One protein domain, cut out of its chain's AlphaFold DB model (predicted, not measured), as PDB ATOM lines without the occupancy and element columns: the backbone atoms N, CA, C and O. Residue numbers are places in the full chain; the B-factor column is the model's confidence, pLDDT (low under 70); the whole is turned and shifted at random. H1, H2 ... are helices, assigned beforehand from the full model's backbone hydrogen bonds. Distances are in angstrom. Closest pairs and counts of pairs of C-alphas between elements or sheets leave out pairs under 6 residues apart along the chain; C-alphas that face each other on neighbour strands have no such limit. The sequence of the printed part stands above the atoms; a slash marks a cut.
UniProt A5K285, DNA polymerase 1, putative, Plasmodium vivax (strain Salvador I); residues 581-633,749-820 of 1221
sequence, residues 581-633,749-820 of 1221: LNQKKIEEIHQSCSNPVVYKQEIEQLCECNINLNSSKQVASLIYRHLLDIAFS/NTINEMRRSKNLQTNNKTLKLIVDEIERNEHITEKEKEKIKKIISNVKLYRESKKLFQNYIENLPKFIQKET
ATOM      1  N   LEU A 581     -35.214 -14.442 -18.468       87.12
ATOM      2  CA  LEU A 581     -34.336 -13.798 -19.430       87.12
ATOM      3  C   LEU A 581     -32.899 -13.881 -18.899       87.12
ATOM      4  O   LEU A 581     -32.606 -13.361 -17.821       87.12
ATOM      5  N   ASN A 582     -32.002 -14.548 -19.624       85.38
ATOM      6  CA  ASN A 582     -30.605 -14.664 -19.229       85.38
ATOM      7  C   ASN A 582     -29.860 -13.362 -19.558       85.38
ATOM      8  O   ASN A 582     -29.531 -13.079 -20.712       85.38
ATOM      9  N   GLN A 583     -29.579 -12.587 -18.512       82.19
ATOM     10  CA  GLN A 583     -28.881 -11.309 -18.601       82.19
ATOM     11  C   GLN A 583     -27.447 -11.451 -19.150       82.19
ATOM     12  O   GLN A 583     -27.066 -10.678 -20.025       82.19
ATOM     13  N   LYS A 584     -26.702 -12.497 -18.752       83.75
ATOM     14  CA  LYS A 584     -25.358 -12.794 -19.289       83.75
ATOM     15  C   LYS A 584     -25.419 -13.065 -20.798       83.75
ATOM     16  O   LYS A 584     -24.622 -12.522 -21.555       83.75
ATOM     17  N   LYS A 585     -26.446 -13.787 -21.271       83.50
ATOM     18  CA  LYS A 585     -26.660 -14.012 -22.712       83.50
ATOM     19  C   LYS A 585     -27.007 -12.721 -23.464       83.50
ATOM     20  O   LYS A 585     -26.568 -12.545 -24.596       83.50
ATOM     21  N   ILE A 586     -27.746 -11.792 -22.853       84.06
ATOM     22  CA  ILE A 586     -27.967 -10.453 -23.430       84.06
ATOM     23  C   ILE A 586     -26.659  -9.662 -23.503       84.06
ATOM     24  O   ILE A 586     -26.444  -8.960 -24.488       84.06
ATOM     25  N   GLU A 587     -25.774  -9.797 -22.519       84.50
ATOM     26  CA  GLU A 587     -24.456  -9.158 -22.509       84.50
ATOM     27  C   GLU A 587     -23.513  -9.757 -23.566       84.50
ATOM     28  O   GLU A 587     -22.871  -8.998 -24.289       84.50
ATOM     29  N   GLU A 588     -23.517 -11.076 -23.780       84.56
ATOM     30  CA  GLU A 588     -22.839 -11.727 -24.915       84.56
ATOM     31  C   GLU A 588     -23.387 -11.243 -26.274       84.56
ATOM     32  O   GLU A 588     -22.627 -10.919 -27.194       84.56
ATOM     33  N   ILE A 589     -24.716 -11.147 -26.417       82.56
ATOM     34  CA  ILE A 589     -25.357 -10.620 -27.635       82.56
ATOM     35  C   ILE A 589     -25.029  -9.127 -27.816       82.56
ATOM     36  O   ILE A 589     -24.868  -8.667 -28.944       82.56
ATOM     37  N   HIS A 590     -24.893  -8.364 -26.730       83.44
ATOM     38  CA  HIS A 590     -24.500  -6.956 -26.747       83.44
ATOM     39  C   HIS A 590     -23.037  -6.768 -27.167       83.44
ATOM     40  O   HIS A 590     -22.764  -5.920 -28.010       83.44
ATOM     41  N   GLN A 591     -22.115  -7.585 -26.648       82.00
ATOM     42  CA  GLN A 591     -20.696  -7.572 -27.022       82.00
ATOM     43  C   GLN A 591     -20.480  -8.001 -28.483       82.00
ATOM     44  O   GLN A 591     -19.684  -7.392 -29.196       82.00
ATOM     45  N   SER A 592     -21.217  -9.011 -28.956       77.81
ATOM     46  CA  SER A 592     -21.138  -9.497 -30.345       77.81
ATOM     47  C   SER A 592     -21.912  -8.640 -31.363       77.81
ATOM     48  O   SER A 592     -21.651  -8.720 -32.566       77.81
ATOM     49  N   CYS A 593     -22.849  -7.789 -30.928       72.00
ATOM     50  CA  CYS A 593     -23.546  -6.850 -31.807       72.00
ATOM     51  C   CYS A 593     -22.796  -5.517 -31.920       72.00
ATOM     52  O   CYS A 593     -22.874  -4.668 -31.035       72.00
ATOM     53  N   SER A 594     -22.171  -5.279 -33.077       71.06
ATOM     54  CA  SER A 594     -21.534  -4.000 -33.415       71.06
ATOM     55  C   SER A 594     -22.455  -2.807 -33.120       71.06
ATOM     56  O   SER A 594     -23.559  -2.700 -33.671       71.06
ATOM     57  N   ASN A 595     -21.987  -1.907 -32.250       75.44
ATOM     58  CA  ASN A 595     -22.742  -0.742 -31.795       75.44
ATOM     59  C   ASN A 595     -23.193   0.106 -33.007       75.44
ATOM     60  O   ASN A 595     -22.351   0.486 -33.827       75.44
ATOM     61  N   PRO A 596     -24.491   0.457 -33.140       80.44
ATOM     62  CA  PRO A 596     -24.992   1.221 -34.286       80.44
ATOM     63  C   PRO A 596     -24.338   2.605 -34.456       80.44
ATOM     64  O   PRO A 596     -24.429   3.185 -35.536       80.44
ATOM     65  N   VAL A 597     -23.660   3.147 -33.438       82.12
ATOM     66  CA  VAL A 597     -22.847   4.366 -33.575       82.12
ATOM     67  C   VAL A 597     -21.690   4.174 -34.566       82.12
ATOM     68  O   VAL A 597     -21.437   5.094 -35.338       82.12
ATOM     69  N   VAL A 598     -21.069   2.989 -34.639       84.44
ATOM     70  CA  VAL A 598     -19.938   2.709 -35.549       84.44
ATOM     71  C   VAL A 598     -20.374   2.823 -37.011       84.44
ATOM     72  O   VAL A 598     -19.822   3.621 -37.763       84.44
ATOM     73  N   TYR A 599     -21.452   2.131 -37.402       85.25
ATOM     74  CA  TYR A 599     -21.998   2.243 -38.762       85.25
ATOM     75  C   TYR A 599     -22.444   3.668 -39.103       85.25
ATOM     76  O   TYR A 599     -22.353   4.076 -40.261       85.25
ATOM     77  N   LYS A 600     -22.915   4.445 -38.112       86.56
ATOM     78  CA  LYS A 600     -23.222   5.867 -38.309       86.56
ATOM     79  C   LYS A 600     -21.948   6.669 -38.580       86.56
ATOM     80  O   LYS A 600     -21.928   7.395 -39.564       86.56
ATOM     81  N   GLN A 601     -20.905   6.506 -37.768       86.50
ATOM     82  CA  GLN A 601     -19.617   7.181 -37.951       86.50
ATOM     83  C   GLN A 601     -18.991   6.848 -39.310       86.50
ATOM     84  O   GLN A 601     -18.599   7.768 -40.018       86.50
ATOM     85  N   GLU A 602     -18.994   5.578 -39.734       85.75
ATOM     86  CA  GLU A 602     -18.523   5.190 -41.072       85.75
ATOM     87  C   GLU A 602     -19.308   5.880 -42.198       85.75
ATOM     88  O   GLU A 602     -18.712   6.338 -43.169       85.75
ATOM     89  N   ILE A 603     -20.641   5.985 -42.099       85.44
ATOM     90  CA  ILE A 603     -21.439   6.689 -43.118       85.44
ATOM     91  C   ILE A 603     -21.141   8.192 -43.096       85.44
ATOM     92  O   ILE A 603     -21.000   8.796 -44.156       85.44
ATOM     93  N   GLU A 604     -21.022   8.802 -41.917       86.06
ATOM     94  CA  GLU A 604     -20.737  10.235 -41.779       86.06
ATOM     95  C   GLU A 604     -19.322  10.593 -42.261       86.06
ATOM     96  O   GLU A 604     -19.148  11.658 -42.851       86.06
ATOM     97  N   GLN A 605     -18.351   9.681 -42.121       85.62
ATOM     98  CA  GLN A 605     -17.021   9.766 -42.737       85.62
ATOM     99  C   GLN A 605     -17.080   9.589 -44.261       85.62
ATOM    100  O   GLN A 605     -16.581  10.435 -44.993       85.62
ATOM    101  N   LEU A 606     -17.726   8.527 -44.766       83.38
ATOM    102  CA  LEU A 606     -17.829   8.253 -46.209       83.38
ATOM    103  C   LEU A 606     -18.561   9.367 -46.978       83.38
ATOM    104  O   LEU A 606     -18.315   9.548 -48.174       83.38
ATOM    105  N   CYS A 607     -19.469  10.082 -46.314       79.94
ATOM    106  CA  CYS A 607     -20.343  11.082 -46.927       79.94
ATOM    107  C   CYS A 607     -19.998  12.540 -46.579       79.94
ATOM    108  O   CYS A 607     -20.584  13.440 -47.183       79.94
ATOM    109  N   GLU A 608     -19.105  12.766 -45.610       81.06
ATOM    110  CA  GLU A 608     -18.719  14.085 -45.076       81.06
ATOM    111  C   GLU A 608     -19.907  14.923 -44.545       81.06
ATOM    112  O   GLU A 608     -19.918  16.153 -44.610       81.06
ATOM    113  N   CYS A 609     -20.951  14.273 -44.013       78.38
ATOM    114  CA  CYS A 609     -22.142  14.968 -43.514       78.38
ATOM    115  C   CYS A 609     -22.843  14.247 -42.354       78.38
ATOM    116  O   CYS A 609     -23.071  13.040 -42.417       78.38
ATOM    117  N   ASN A 610     -23.272  15.003 -41.335       79.56
ATOM    118  CA  ASN A 610     -24.094  14.488 -40.232       79.56
ATOM    119  C   ASN A 610     -25.522  14.171 -40.716       79.56
ATOM    120  O   ASN A 610     -26.154  15.010 -41.364       79.56
ATOM    121  N   ILE A 611     -26.038  12.976 -40.411       80.00
ATOM    122  CA  ILE A 611     -27.331  12.507 -40.933       80.00
ATOM    123  C   ILE A 611     -28.139  11.658 -39.939       80.00
ATOM    124  O   ILE A 611     -27.645  10.735 -39.284       80.00
ATOM    125  N   ASN A 612     -29.456  11.892 -39.887       82.25
ATOM    126  CA  ASN A 612     -30.382  11.012 -39.181       82.25
ATOM    127  C   ASN A 612     -30.790   9.834 -40.085       82.25
ATOM    128  O   ASN A 612     -31.810   9.876 -40.772       82.25
ATOM    129  N   LEU A 613     -30.025   8.741 -40.024       82.38
ATOM    130  CA  LEU A 613     -30.219   7.500 -40.803       82.38
ATOM    131  C   LEU A 613     -31.592   6.810 -40.615       82.38
ATOM    132  O   LEU A 613     -31.998   5.958 -41.418       82.38
ATOM    133  N   ASN A 614     -32.332   7.200 -39.572       78.31
ATOM    134  CA  ASN A 614     -33.706   6.771 -39.302       78.31
ATOM    135  C   ASN A 614     -34.722   7.502 -40.207       78.31
ATOM    136  O   ASN A 614     -35.808   6.986 -40.466       78.31
ATOM    137  N   SER A 615     -34.376   8.689 -40.719       80.62
ATOM    138  CA  SER A 615     -35.177   9.427 -41.694       80.62
ATOM    139  C   SER A 615     -34.998   8.825 -43.087       80.62
ATOM    140  O   SER A 615     -34.006   9.058 -43.781       80.62
ATOM    141  N   SER A 616     -36.000   8.063 -43.526       75.38
ATOM    142  CA  SER A 616     -36.009   7.421 -44.845       75.38
ATOM    143  C   SER A 616     -35.936   8.414 -46.016       75.38
ATOM    144  O   SER A 616     -35.464   8.031 -47.089       75.38
ATOM    145  N   LYS A 617     -36.328   9.682 -45.792       73.50
ATOM    146  CA  LYS A 617     -36.166  10.800 -46.737       73.50
ATOM    147  C   LYS A 617     -34.739  11.362 -46.772       73.50
ATOM    148  O   LYS A 617     -34.231  11.601 -47.861       73.50
ATOM    149  N   GLN A 618     -34.070  11.540 -45.627       78.88
ATOM    150  CA  GLN A 618     -32.675  12.015 -45.627       78.88
ATOM    151  C   GLN A 618     -31.744  10.982 -46.269       78.88
ATOM    152  O   GLN A 618     -30.927  11.343 -47.105       78.88
ATOM    153  N   VAL A 619     -31.926   9.692 -45.962       79.38
ATOM    154  CA  VAL A 619     -31.153   8.610 -46.598       79.38
ATOM    155  C   VAL A 619     -31.400   8.541 -48.113       79.38
ATOM    156  O   VAL A 619     -30.459   8.295 -48.861       79.38
ATOM    157  N   ALA A 620     -32.623   8.817 -48.587       72.25
ATOM    158  CA  ALA A 620     -32.892   8.938 -50.025       72.25
ATOM    159  C   ALA A 620     -32.104  10.106 -50.648       72.25
ATOM    160  O   ALA A 620     -31.419   9.922 -51.649       72.25
ATOM    161  N   SER A 621     -32.155  11.284 -50.017       75.06
ATOM    162  CA  SER A 621     -31.438  12.482 -50.472       75.06
ATOM    163  C   SER A 621     -29.915  12.316 -50.456       75.06
ATOM    164  O   SER A 621     -29.243  12.895 -51.301       75.06
ATOM    165  N   LEU A 622     -29.376  11.536 -49.514       78.06
ATOM    166  CA  LEU A 622     -27.947  11.248 -49.408       78.06
ATOM    167  C   LEU A 622     -27.455  10.381 -50.571       78.06
ATOM    168  O   LEU A 622     -26.497  10.739 -51.250       78.06
ATOM    169  N   ILE A 623     -28.133   9.256 -50.811       74.88
ATOM    170  CA  ILE A 623     -27.792   8.330 -51.898       74.88
ATOM    171  C   ILE A 623     -27.968   9.031 -53.251       74.88
ATOM    172  O   ILE A 623     -27.107   8.920 -54.117       74.88
ATOM    173  N   TYR A 624     -29.039   9.816 -53.408       72.50
ATOM    174  CA  TYR A 624     -29.266  10.620 -54.605       72.50
ATOM    175  C   TYR A 624     -28.187  11.695 -54.818       72.50
ATOM    176  O   TYR A 624     -27.744  11.862 -55.949       72.50
ATOM    177  N   ARG A 625     -27.705  12.374 -53.761       72.31
ATOM    178  CA  ARG A 625     -26.580  13.318 -53.886       72.31
ATOM    179  C   ARG A 625     -25.339  12.621 -54.433       72.31
ATOM    180  O   ARG A 625     -24.797  13.090 -55.420       72.31
ATOM    181  N   HIS A 626     -24.931  11.493 -53.854       71.94
ATOM    182  CA  HIS A 626     -23.742  10.790 -54.337       71.94
ATOM    183  C   HIS A 626     -23.897  10.257 -55.769       71.94
ATOM    184  O   HIS A 626     -22.930  10.281 -56.518       71.94
ATOM    185  N   LEU A 627     -25.104   9.863 -56.188       67.19
ATOM    186  CA  LEU A 627     -25.380   9.507 -57.585       67.19
ATOM    187  C   LEU A 627     -25.308  10.708 -58.547       67.19
ATOM    188  O   LEU A 627     -24.920  10.526 -59.697       67.19
ATOM    189  N   LEU A 628     -25.637  11.925 -58.095       63.22
ATOM    190  CA  LEU A 628     -25.391  13.149 -58.869       63.22
ATOM    191  C   LEU A 628     -23.908  13.536 -58.887       63.22
ATOM    192  O   LEU A 628     -23.402  13.882 -59.947       63.22
ATOM    193  N   ASP A 629     -23.222  13.467 -57.743       63.09
ATOM    194  CA  ASP A 629     -21.799  13.816 -57.624       63.09
ATOM    195  C   ASP A 629     -20.937  12.965 -58.588       63.09
ATOM    196  O   ASP A 629     -19.990  13.481 -59.173       63.09
ATOM    197  N   ILE A 630     -21.307  11.693 -58.803       61.41
ATOM    198  CA  ILE A 630     -20.710  10.792 -59.810       61.41
ATOM    199  C   ILE A 630     -21.046  11.251 -61.238       61.41
ATOM    200  O   ILE A 630     -20.155  11.411 -62.067       61.41
ATOM    201  N   ALA A 631     -22.328  11.495 -61.533       53.94
ATOM    202  CA  ALA A 631     -22.802  11.806 -62.885       53.94
ATOM    203  C   ALA A 631     -22.352  13.179 -63.434       53.94
ATOM    204  O   ALA A 631     -22.586  13.471 -64.605       53.94
ATOM    205  N   PHE A 632     -21.718  14.014 -62.606       49.78
ATOM    206  CA  PHE A 632     -21.075  15.273 -63.001       49.78
ATOM    207  C   PHE A 632     -19.539  15.246 -62.845       49.78
ATOM    208  O   PHE A 632     -18.897  16.296 -62.891       49.78
ATOM    209  N   SER A 633     -18.936  14.067 -62.658       42.06
ATOM    210  CA  SER A 633     -17.480  13.899 -62.598       42.06
ATOM    211  C   SER A 633     -16.873  13.995 -64.012       42.06
ATOM    212  O   SER A 633     -17.239  13.197 -64.875       42.06
ATOM    213  N   ASN A 749     -35.310   4.253 -64.655       57.16
ATOM    214  CA  ASN A 749     -36.555   4.831 -64.153       57.16
ATOM    215  C   ASN A 749     -36.610   4.937 -62.619       57.16
ATOM    216  O   ASN A 749     -37.189   5.903 -62.128       57.16
ATOM    217  N   THR A 750     -35.992   4.029 -61.850       54.19
ATOM    218  CA  THR A 750     -36.061   4.086 -60.377       54.19
ATOM    219  C   THR A 750     -35.345   5.312 -59.815       54.19
ATOM    220  O   THR A 750     -35.895   6.017 -58.967       54.19
ATOM    221  N   ILE A 751     -34.127   5.602 -60.286       57.59
ATOM    222  CA  ILE A 751     -33.357   6.756 -59.803       57.59
ATOM    223  C   ILE A 751     -33.994   8.069 -60.296       57.59
ATOM    224  O   ILE A 751     -34.081   9.046 -59.545       57.59
ATOM    225  N   ASN A 752     -34.581   8.071 -61.497       54.81
ATOM    226  CA  ASN A 752     -35.396   9.188 -61.978       54.81
ATOM    227  C   ASN A 752     -36.733   9.351 -61.213       54.81
ATOM    228  O   ASN A 752     -37.191  10.479 -61.019       54.81
ATOM    229  N   GLU A 753     -37.340   8.285 -60.680       55.75
ATOM    230  CA  GLU A 753     -38.450   8.391 -59.719       55.75
ATOM    231  C   GLU A 753     -38.000   8.967 -58.369       55.75
ATOM    232  O   GLU A 753     -38.767   9.711 -57.749       55.75
ATOM    233  N   MET A 754     -36.758   8.723 -57.926       55.41
ATOM    234  CA  MET A 754     -36.200   9.405 -56.747       55.41
ATOM    235  C   MET A 754     -36.099  10.924 -56.975       55.41
ATOM    236  O   MET A 754     -36.507  11.692 -56.104       55.41
ATOM    237  N   ARG A 755     -35.661  11.356 -58.170       48.59
ATOM    238  CA  ARG A 755     -35.647  12.772 -58.605       48.59
ATOM    239  C   ARG A 755     -37.058  13.378 -58.666       48.59
ATOM    240  O   ARG A 755     -37.251  14.527 -58.275       48.59
ATOM    241  N   ARG A 756     -38.059  12.618 -59.133       47.69
ATOM    242  CA  ARG A 756     -39.446  13.096 -59.328       47.69
ATOM    243  C   ARG A 756     -40.309  13.088 -58.055       47.69
ATOM    244  O   ARG A 756     -41.230  13.897 -57.946       47.69
ATOM    245  N   SER A 757     -40.059  12.206 -57.080       49.16
ATOM    246  CA  SER A 757     -40.999  11.952 -55.973       49.16
ATOM    247  C   SER A 757     -40.551  12.493 -54.601       49.16
ATOM    248  O   SER A 757     -39.874  11.836 -53.812       49.16
ATOM    249  N   LYS A 758     -41.092  13.660 -54.207       45.38
ATOM    250  CA  LYS A 758     -40.900  14.300 -52.874       45.38
ATOM    251  C   LYS A 758     -41.329  13.448 -51.654       45.38
ATOM    252  O   LYS A 758     -41.257  13.911 -50.511       45.38
ATOM    253  N   ASN A 759     -41.811  12.223 -51.870       47.47
ATOM    254  CA  ASN A 759     -42.370  11.314 -50.867       47.47
ATOM    255  C   ASN A 759     -41.718   9.925 -50.813       47.47
ATOM    256  O   ASN A 759     -42.181   9.102 -50.021       47.47
ATOM    257  N   LEU A 760     -40.656   9.664 -51.584       54.28
ATOM    258  CA  LEU A 760     -39.967   8.376 -51.538       54.28
ATOM    259  C   LEU A 760     -39.468   8.043 -50.119       54.28
ATOM    260  O   LEU A 760     -38.981   8.908 -49.387       54.28
ATOM    261  N   GLN A 761     -39.577   6.770 -49.738       59.88
ATOM    262  CA  GLN A 761     -39.050   6.244 -48.481       59.88
ATOM    263  C   GLN A 761     -38.076   5.102 -48.775       59.88
ATOM    264  O   GLN A 761     -38.469   4.066 -49.314       59.88
ATOM    265  N   THR A 762     -36.810   5.263 -48.384       62.69
ATOM    266  CA  THR A 762     -35.831   4.166 -48.422       62.69
ATOM    267  C   THR A 762     -36.209   3.070 -47.427       62.69
ATOM    268  O   THR A 762     -36.094   3.247 -46.213       62.69
ATOM    269  N   ASN A 763     -36.619   1.911 -47.935       69.12
ATOM    270  CA  ASN A 763     -36.687   0.659 -47.181       69.12
ATOM    271  C   ASN A 763     -35.628  -0.320 -47.725       69.12
ATOM    272  O   ASN A 763     -35.026  -0.062 -48.768       69.12
ATOM    273  N   ASN A 764     -35.386  -1.444 -47.044       69.62
ATOM    274  CA  ASN A 764     -34.294  -2.364 -47.400       69.62
ATOM    275  C   ASN A 764     -34.413  -2.950 -48.824       69.62
ATOM    276  O   ASN A 764     -33.401  -3.346 -49.396       69.62
ATOM    277  N   LYS A 765     -35.621  -2.956 -49.407       66.38
ATOM    278  CA  LYS A 765     -35.906  -3.405 -50.774       66.38
ATOM    279  C   LYS A 765     -35.648  -2.304 -51.808       66.38
ATOM    280  O   LYS A 765     -35.005  -2.590 -52.810       66.38
ATOM    281  N   THR A 766     -36.027  -1.047 -51.537       72.25
ATOM    282  CA  THR A 766     -35.578   0.110 -52.348       72.25
ATOM    283  C   THR A 766     -34.051   0.205 -52.349       72.25
ATOM    284  O   THR A 766     -33.435   0.421 -53.381       72.25
ATOM    285  N   LEU A 767     -33.434  -0.029 -51.188       73.38
ATOM    286  CA  LEU A 767     -31.982  -0.064 -51.026       73.38
ATOM    287  C   LEU A 767     -31.316  -1.283 -51.686       73.38
ATOM    288  O   LEU A 767     -30.115  -1.235 -51.913       73.38
ATOM    289  N   LYS A 768     -32.029  -2.385 -51.968       71.25
ATOM    290  CA  LYS A 768     -31.489  -3.442 -52.840       71.25
ATOM    291  C   LYS A 768     -31.604  -3.027 -54.307       71.25
ATOM    292  O   LYS A 768     -30.587  -3.008 -54.978       71.25
ATOM    293  N   LEU A 769     -32.786  -2.593 -54.752       70.69
ATOM    294  CA  LEU A 769     -33.016  -2.099 -56.120       70.69
ATOM    295  C   LEU A 769     -31.944  -1.100 -56.581       70.69
ATOM    296  O   LEU A 769     -31.433  -1.240 -57.680       70.69
ATOM    297  N   ILE A 770     -31.565  -0.144 -55.727       71.50
ATOM    298  CA  ILE A 770     -30.517   0.838 -56.045       71.50
ATOM    299  C   ILE A 770     -29.136   0.180 -56.225       71.50
ATOM    300  O   ILE A 770     -28.408   0.582 -57.122       71.50
ATOM    301  N   VAL A 771     -28.769  -0.829 -55.424       74.19
ATOM    302  CA  VAL A 771     -27.505  -1.571 -55.618       74.19
ATOM    303  C   VAL A 771     -27.549  -2.346 -56.930       74.19
ATOM    304  O   VAL A 771     -26.664  -2.166 -57.759       74.19
ATOM    305  N   ASP A 772     -28.613  -3.117 -57.160       70.12
ATOM    306  CA  ASP A 772     -28.780  -3.904 -58.383       70.12
ATOM    307  C   ASP A 772     -28.809  -3.005 -59.651       70.12
ATOM    308  O   ASP A 772     -28.426  -3.437 -60.737       70.12
ATOM    309  N   GLU A 773     -29.297  -1.761 -59.555       70.50
ATOM    310  CA  GLU A 773     -29.333  -0.774 -60.653       70.50
ATOM    311  C   GLU A 773     -27.973  -0.084 -60.877       70.50
ATOM    312  O   GLU A 773     -27.639   0.234 -62.014       70.50
ATOM    313  N   ILE A 774     -27.162   0.084 -59.823       73.69
ATOM    314  CA  ILE A 774     -25.776   0.586 -59.896       73.69
ATOM    315  C   ILE A 774     -24.818  -0.480 -60.446       73.69
ATOM    316  O   ILE A 774     -23.933  -0.158 -61.232       73.69
ATOM    317  N   GLU A 775     -24.986  -1.749 -60.064       72.88
ATOM    318  CA  GLU A 775     -24.136  -2.849 -60.543       72.88
ATOM    319  C   GLU A 775     -24.236  -3.033 -62.060       72.88
ATOM    320  O   GLU A 775     -23.208  -3.164 -62.723       72.88
ATOM    321  N   ARG A 776     -25.455  -2.935 -62.608       68.62
ATOM    322  CA  ARG A 776     -25.736  -2.986 -64.053       68.62
ATOM    323  C   ARG A 776     -25.364  -1.709 -64.819       68.62
ATOM    324  O   ARG A 776     -25.650  -1.635 -66.008       68.62
ATOM    325  N   ASN A 777     -24.808  -0.689 -64.164       66.81
ATOM    326  CA  ASN A 777     -24.430   0.552 -64.833       66.81
ATOM    327  C   ASN A 777     -22.943   0.535 -65.201       66.81
ATOM    328  O   ASN A 777     -22.078   0.505 -64.325       66.81
ATOM    329  N   GLU A 778     -22.646   0.561 -66.496       63.94
ATOM    330  CA  GLU A 778     -21.274   0.521 -67.018       63.94
ATOM    331  C   GLU A 778     -20.553   1.875 -66.889       63.94
ATOM    332  O   GLU A 778     -19.328   1.923 -66.915       63.94
ATOM    333  N   HIS A 779     -21.289   2.972 -66.671       64.25
ATOM    334  CA  HIS A 779     -20.742   4.333 -66.595       64.25
ATOM    335  C   HIS A 779     -20.362   4.793 -65.174       64.25
ATOM    336  O   HIS A 779     -19.905   5.918 -64.996       64.25
ATOM    337  N   ILE A 780     -20.554   3.952 -64.151       70.56
ATOM    338  CA  ILE A 780     -20.139   4.233 -62.766       70.56
ATOM    339  C   ILE A 780     -18.839   3.470 -62.495       70.56
ATOM    340  O   ILE A 780     -18.792   2.263 -62.729       70.56
ATOM    341  N   THR A 781     -17.796   4.120 -61.968       76.44
ATOM    342  CA  THR A 781     -16.531   3.412 -61.700       76.44
ATOM    343  C   THR A 781     -16.697   2.400 -60.562       76.44
ATOM    344  O   THR A 781     -17.424   2.647 -59.598       76.44
ATOM    345  N   GLU A 782     -15.993   1.262 -60.606       75.25
ATOM    346  CA  GLU A 782     -16.118   0.233 -59.555       75.25
ATOM    347  C   GLU A 782     -15.785   0.765 -58.149       75.25
ATOM    348  O   GLU A 782     -16.415   0.372 -57.170       75.25
ATOM    349  N   LYS A 783     -14.885   1.752 -58.040       77.50
ATOM    350  CA  LYS A 783     -14.570   2.454 -56.783       77.50
ATOM    351  C   LYS A 783     -15.775   3.217 -56.210       77.50
ATOM    352  O   LYS A 783     -15.941   3.306 -54.992       77.50
ATOM    353  N   GLU A 784     -16.628   3.761 -57.072       74.75
ATOM    354  CA  GLU A 784     -17.858   4.463 -56.697       74.75
ATOM    355  C   GLU A 784     -19.017   3.490 -56.450       74.75
ATOM    356  O   GLU A 784     -19.777   3.687 -55.494       74.75
ATOM    357  N   LYS A 785     -19.104   2.397 -57.228       77.88
ATOM    358  CA  LYS A 785     -20.018   1.282 -56.938       77.88
ATOM    359  C   LYS A 785     -19.739   0.723 -55.544       77.88
ATOM    360  O   LYS A 785     -20.656   0.684 -54.728       77.88
ATOM    361  N   GLU A 786     -18.487   0.392 -55.229       81.94
ATOM    362  CA  GLU A 786     -18.036  -0.031 -53.895       81.94
ATOM    363  C   GLU A 786     -18.420   0.976 -52.804       81.94
ATOM    364  O   GLU A 786     -19.027   0.606 -51.794       81.94
ATOM    365  N   LYS A 787     -18.157   2.274 -53.019       82.00
ATOM    366  CA  LYS A 787     -18.514   3.321 -52.051       82.00
ATOM    367  C   LYS A 787     -20.020   3.344 -51.756       82.00
ATOM    368  O   LYS A 787     -20.407   3.381 -50.586       82.00
ATOM    369  N   ILE A 788     -20.881   3.285 -52.776       80.38
ATOM    370  CA  ILE A 788     -22.339   3.288 -52.567       80.38
ATOM    371  C   ILE A 788     -22.831   1.948 -51.997       80.38
ATOM    372  O   ILE A 788     -23.667   1.963 -51.087       80.38
ATOM    373  N   LYS A 789     -22.287   0.802 -52.434       82.56
ATOM    374  CA  LYS A 789     -22.558  -0.519 -51.834       82.56
ATOM    375  C   LYS A 789     -22.268  -0.499 -50.332       82.56
ATOM    376  O   LYS A 789     -23.140  -0.885 -49.548       82.56
ATOM    377  N   LYS A 790     -21.107   0.026 -49.914       85.50
ATOM    378  CA  LYS A 790     -20.723   0.141 -48.499       85.50
ATOM    379  C   LYS A 790     -21.657   1.067 -47.715       85.50
ATOM    380  O   LYS A 790     -22.161   0.660 -46.671       85.50
ATOM    381  N   ILE A 791     -21.980   2.259 -48.236       84.50
ATOM    382  CA  ILE A 791     -22.959   3.170 -47.606       84.50
ATOM    383  C   ILE A 791     -24.315   2.467 -47.422       84.50
ATOM    384  O   ILE A 791     -24.892   2.494 -46.336       84.50
ATOM    385  N   ILE A 792     -24.825   1.798 -48.458       83.81
ATOM    386  CA  ILE A 792     -26.121   1.111 -48.414       83.81
ATOM    387  C   ILE A 792     -26.102  -0.100 -47.466       83.81
ATOM    388  O   ILE A 792     -27.102  -0.350 -46.783       83.81
ATOM    389  N   SER A 793     -24.992  -0.838 -47.397       85.81
ATOM    390  CA  SER A 793     -24.800  -1.932 -46.441       85.81
ATOM    391  C   SER A 793     -24.823  -1.408 -45.004       85.81
ATOM    392  O   SER A 793     -25.673  -1.818 -44.211       85.81
ATOM    393  N   ASN A 794     -24.012  -0.390 -44.701       86.44
ATOM    394  CA  ASN A 794     -23.957   0.232 -43.378       86.44
ATOM    395  C   ASN A 794     -25.307   0.860 -42.980       86.44
ATOM    396  O   ASN A 794     -25.671   0.823 -41.808       86.44
ATOM    397  N   VAL A 795     -26.110   1.373 -43.923       85.50
ATOM    398  CA  VAL A 795     -27.481   1.853 -43.648       85.50
ATOM    399  C   VAL A 795     -28.415   0.710 -43.231       85.50
ATOM    400  O   VAL A 795     -29.254   0.902 -42.345       85.50
ATOM    401  N   LYS A 796     -28.300  -0.473 -43.854       82.88
ATOM    402  CA  LYS A 796     -29.073  -1.666 -43.468       82.88
ATOM    403  C   LYS A 796     -28.638  -2.139 -42.076       82.88
ATOM    404  O   LYS A 796     -29.493  -2.247 -41.198       82.88
ATOM    405  N   LEU A 797     -27.330  -2.300 -41.857       84.00
ATOM    406  CA  LEU A 797     -26.737  -2.722 -40.583       84.00
ATOM    407  C   LEU A 797     -27.054  -1.744 -39.438       84.00
ATOM    408  O   LEU A 797     -27.528  -2.176 -38.394       84.00
ATOM    409  N   TYR A 798     -26.934  -0.428 -39.649       86.56
ATOM    410  CA  TYR A 798     -27.353   0.594 -38.677       86.56
ATOM    411  C   TYR A 798     -28.806   0.400 -38.234       86.56
ATOM    412  O   TYR A 798     -29.107   0.409 -37.040       86.56
ATOM    413  N   ARG A 799     -29.728   0.245 -39.196       84.50
ATOM    414  CA  ARG A 799     -31.167   0.123 -38.916       84.50
ATOM    415  C   ARG A 799     -31.504  -1.199 -38.231       84.50
ATOM    416  O   ARG A 799     -32.405  -1.220 -37.395       84.50
ATOM    417  N   GLU A 800     -30.788  -2.270 -38.561       82.31
ATOM    418  CA  GLU A 800     -30.920  -3.574 -37.919       82.31
ATOM    419  C   GLU A 800     -30.353  -3.551 -36.497       82.31
ATOM    420  O   GLU A 800     -31.131  -3.658 -35.548       82.31
ATOM    421  N   SER A 801     -29.053  -3.282 -36.321       81.62
ATOM    422  CA  SER A 801     -28.395  -3.209 -35.010       81.62
ATOM    423  C   SER A 801     -29.086  -2.230 -34.069       81.62
ATOM    424  O   SER A 801     -29.306  -2.564 -32.909       81.62
ATOM    425  N   LYS A 802     -29.536  -1.059 -34.544       84.69
ATOM    426  CA  LYS A 802     -30.309  -0.133 -33.705       84.69
ATOM    427  C   LYS A 802     -31.672  -0.702 -33.299       84.69
ATOM    428  O   LYS A 802     -32.060  -0.548 -32.145       84.69
ATOM    429  N   LYS A 803     -32.405  -1.363 -34.204       81.94
ATOM    430  CA  LYS A 803     -33.676  -2.021 -33.853       81.94
ATOM    431  C   LYS A 803     -33.448  -3.131 -32.821       81.94
ATOM    432  O   LYS A 803     -34.278  -3.286 -31.929       81.94
ATOM    433  N   LEU A 804     -32.351  -3.883 -32.940       79.06
ATOM    434  CA  LEU A 804     -31.977  -4.925 -31.985       79.06
ATOM    435  C   LEU A 804     -31.653  -4.324 -30.610       79.06
ATOM    436  O   LEU A 804     -32.295  -4.669 -29.620       79.06
ATOM    437  N   PHE A 805     -30.726  -3.367 -30.586       82.25
ATOM    438  CA  PHE A 805     -30.260  -2.672 -29.390       82.25
ATOM    439  C   PHE A 805     -31.422  -2.030 -28.627       82.25
ATOM    440  O   PHE A 805     -31.663  -2.359 -27.470       82.25
ATOM    441  N   GLN A 806     -32.220  -1.188 -29.290       83.38
ATOM    442  CA  GLN A 806     -33.288  -0.459 -28.606       83.38
ATOM    443  C   GLN A 806     -34.447  -1.356 -28.160       83.38
ATOM    444  O   GLN A 806     -35.028  -1.105 -27.109       83.38
ATOM    445  N   ASN A 807     -34.819  -2.397 -28.910       82.50
ATOM    446  CA  ASN A 807     -35.970  -3.217 -28.518       82.50
ATOM    447  C   ASN A 807     -35.612  -4.318 -27.514       82.50
ATOM    448  O   ASN A 807     -36.409  -4.562 -26.611       82.50
ATOM    449  N   TYR A 808     -34.452  -4.971 -27.656       82.56
ATOM    450  CA  TYR A 808     -34.129  -6.183 -26.891       82.56
ATOM    451  C   TYR A 808     -32.974  -6.022 -25.892       82.56
ATOM    452  O   TYR A 808     -32.977  -6.732 -24.896       82.56
ATOM    453  N   ILE A 809     -32.043  -5.080 -26.093       83.69
ATOM    454  CA  ILE A 809     -30.979  -4.794 -25.109       83.69
ATOM    455  C   ILE A 809     -31.457  -3.710 -24.134       83.69
ATOM    456  O   ILE A 809     -31.544  -3.948 -22.936       83.69
ATOM    457  N   GLU A 810     -31.861  -2.537 -24.634       84.25
ATOM    458  CA  GLU A 810     -32.312  -1.437 -23.774       84.25
ATOM    459  C   GLU A 810     -33.646  -1.737 -23.081       84.25
ATOM    460  O   GLU A 810     -33.806  -1.415 -21.906       84.25
ATOM    461  N   ASN A 811     -34.655  -2.231 -23.812       87.31
ATOM    462  CA  ASN A 811     -36.051  -2.164 -23.356       87.31
ATOM    463  C   ASN A 811     -36.700  -3.503 -22.988       87.31
ATOM    464  O   ASN A 811     -37.679  -3.464 -22.250       87.31
ATOM    465  N   LEU A 812     -36.184  -4.660 -23.418       87.62
ATOM    466  CA  LEU A 812     -36.736  -5.954 -22.991       87.62
ATOM    467  C   LEU A 812     -36.494  -6.234 -21.492       87.62
ATOM    468  O   LEU A 812     -37.473  -6.571 -20.826       87.62
ATOM    469  N   PRO A 813     -35.296  -5.991 -20.910       88.88
ATOM    470  CA  PRO A 813     -35.078  -6.165 -19.469       88.88
ATOM    471  C   PRO A 813     -35.983  -5.280 -18.598       88.88
ATOM    472  O   PRO A 813     -36.321  -5.653 -17.481       88.88
ATOM    473  N   LYS A 814     -36.464  -4.141 -19.119       89.81
ATOM    474  CA  LYS A 814     -37.397  -3.257 -18.397       89.81
ATOM    475  C   LYS A 814     -38.780  -3.879 -18.146       89.81
ATOM    476  O   LYS A 814     -39.525  -3.333 -17.346       89.81
ATOM    477  N   PHE A 815     -39.129  -4.988 -18.808       89.19
ATOM    478  CA  PHE A 815     -40.368  -5.740 -18.555       89.19
ATOM    479  C   PHE A 815     -40.215  -6.846 -17.494       89.19
ATOM    480  O   PHE A 815     -41.200  -7.526 -17.193       89.19
ATOM    481  N   ILE A 816     -39.017  -7.054 -16.934       89.56
ATOM    482  CA  ILE A 816     -38.800  -8.005 -15.837       89.56
ATOM    483  C   ILE A 816     -39.525  -7.477 -14.592       89.56
ATOM    484  O   ILE A 816     -39.230  -6.383 -14.109       89.56
ATOM    485  N   GLN A 817     -40.491  -8.238 -14.076       87.25
ATOM    486  CA  GLN A 817     -41.212  -7.870 -12.857       87.25
ATOM    487  C   GLN A 817     -40.346  -8.209 -11.635       87.25
ATOM    488  O   GLN A 817     -39.865  -9.335 -11.509       87.25
ATOM    489  N   LYS A 818     -40.170  -7.252 -10.715       84.88
ATOM    490  CA  LYS A 818     -39.313  -7.408  -9.519       84.88
ATOM    491  C   LYS A 818     -39.745  -8.547  -8.588       84.88
ATOM    492  O   LYS A 818     -38.921  -9.100  -7.877       84.88
ATOM    493  N   GLU A 819     -41.036  -8.869  -8.588       83.25
ATOM    494  CA  GLU A 819     -41.652  -9.878  -7.717       83.25
ATOM    495  C   GLU A 819     -41.367 -11.319  -8.175       83.25
ATOM    496  O   GLU A 819     -41.396 -12.238  -7.364       83.25
ATOM    497  N   THR A 820     -41.090 -11.527  -9.468       87.25
ATOM    498  CA  THR A 820     -40.930 -12.864 -10.074       87.25
ATOM    499  C   THR A 820     -39.600 -13.066 -10.796       87.25
ATOM    500  O   THR A 820     -39.284 -14.189 -11.184       87.25
TER     501      THR A 820
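AT A GLANCE: This is residues 581 to 633 and 749 to 820 of the 1221 residues of the protein "DNA polymerase 1, putative" of Plasmodium vivax (strain Salvador I) (UniProt A5K285). One long helix, H6, makes the long axis of a rod, and the shorter helices H1, H2 and H3 follow one another along its length in the opposite direction. H5 folds back beside the first part of H6 as a helical hairpin, small H4 lies across H3 at the same end of the rod, and residues 811 to 820 run on past H6 at the other end. The printed part has 125 residues with six named helices, H1 to H6 in that order, and no named strand; the class is all helix. The whole is loose, with a radius of gyration of the C-alphas of 17.9 A and spans of 63 by 29 by 25 A.

HOW THE PARTS SIT: H1, residues 583 to 592, only just touches H6, residues 782 to 810, with 3 pairs of C-alphas within 8 A; the closest are those of Ile 586 and Ile 809, 6.6 A apart. They run opposite ways at a shallow tilt of 11 degrees. H2, residues 596 to 607, touches H6 with 19 such pairs, the closest C-alphas being those of Pro 596 and Tyr 798, 5.0 A apart, at a shallow tilt of 24 degrees, opposite ways. H3, residues 616 to 631, only just touches H6 with 3 pairs, the closest C-alphas being those of Ile 623 and Ile 788, 7.5 A apart. H4, residues 749 to 756, touches residues 620 to 624 of H3 alone; the closest C-alphas, of Tyr 624 and Met 754, are 7.4 A apart, and the lines are only just about perpendicular at 70.2 degrees. H5, residues 766 to 775, forms a helical hairpin with H6, the closest C-alphas being those of Val 771 and Lys 789, 6.3 A apart. H4 and H5 are close but not clearly touching, and H3 and H5 are near each other. H4 and H6 are apart. Every O i to N i+4 pair is within hydrogen-bond range in H1, H2, H3 and H4; in H5 5 of 6 are and in H6 24 of 25.

IN THESE COORDINATES: H1 begins at C-alpha 583, (-28.881, -11.309, -18.601), and is 14.2 A long. H2 measures 16.7 A, H3 22.8 A, H4 10.0 A and H5 14.4 A from first to last C-alpha. H6 measures 39.3 A, from C-alpha 782 at (-16.118, 0.233, -59.555) to C-alpha 810 at (-32.312, -1.437, -23.774).

THE WHOLE: The two C-alphas farthest apart, of Ser 633 and Glu 819, are 64.5 A apart. Residues 634 to 748 are not printed, and C-alphas 633 and 749 stand 21.2 A apart across this cut. Of the links that are printed whole, H1 to H2 is tight, the others are short and none is long. The mean pLDDT of the printed part is 75.6, and residues 627 to 633, 749 to 765 and 776 to 779 are under 70.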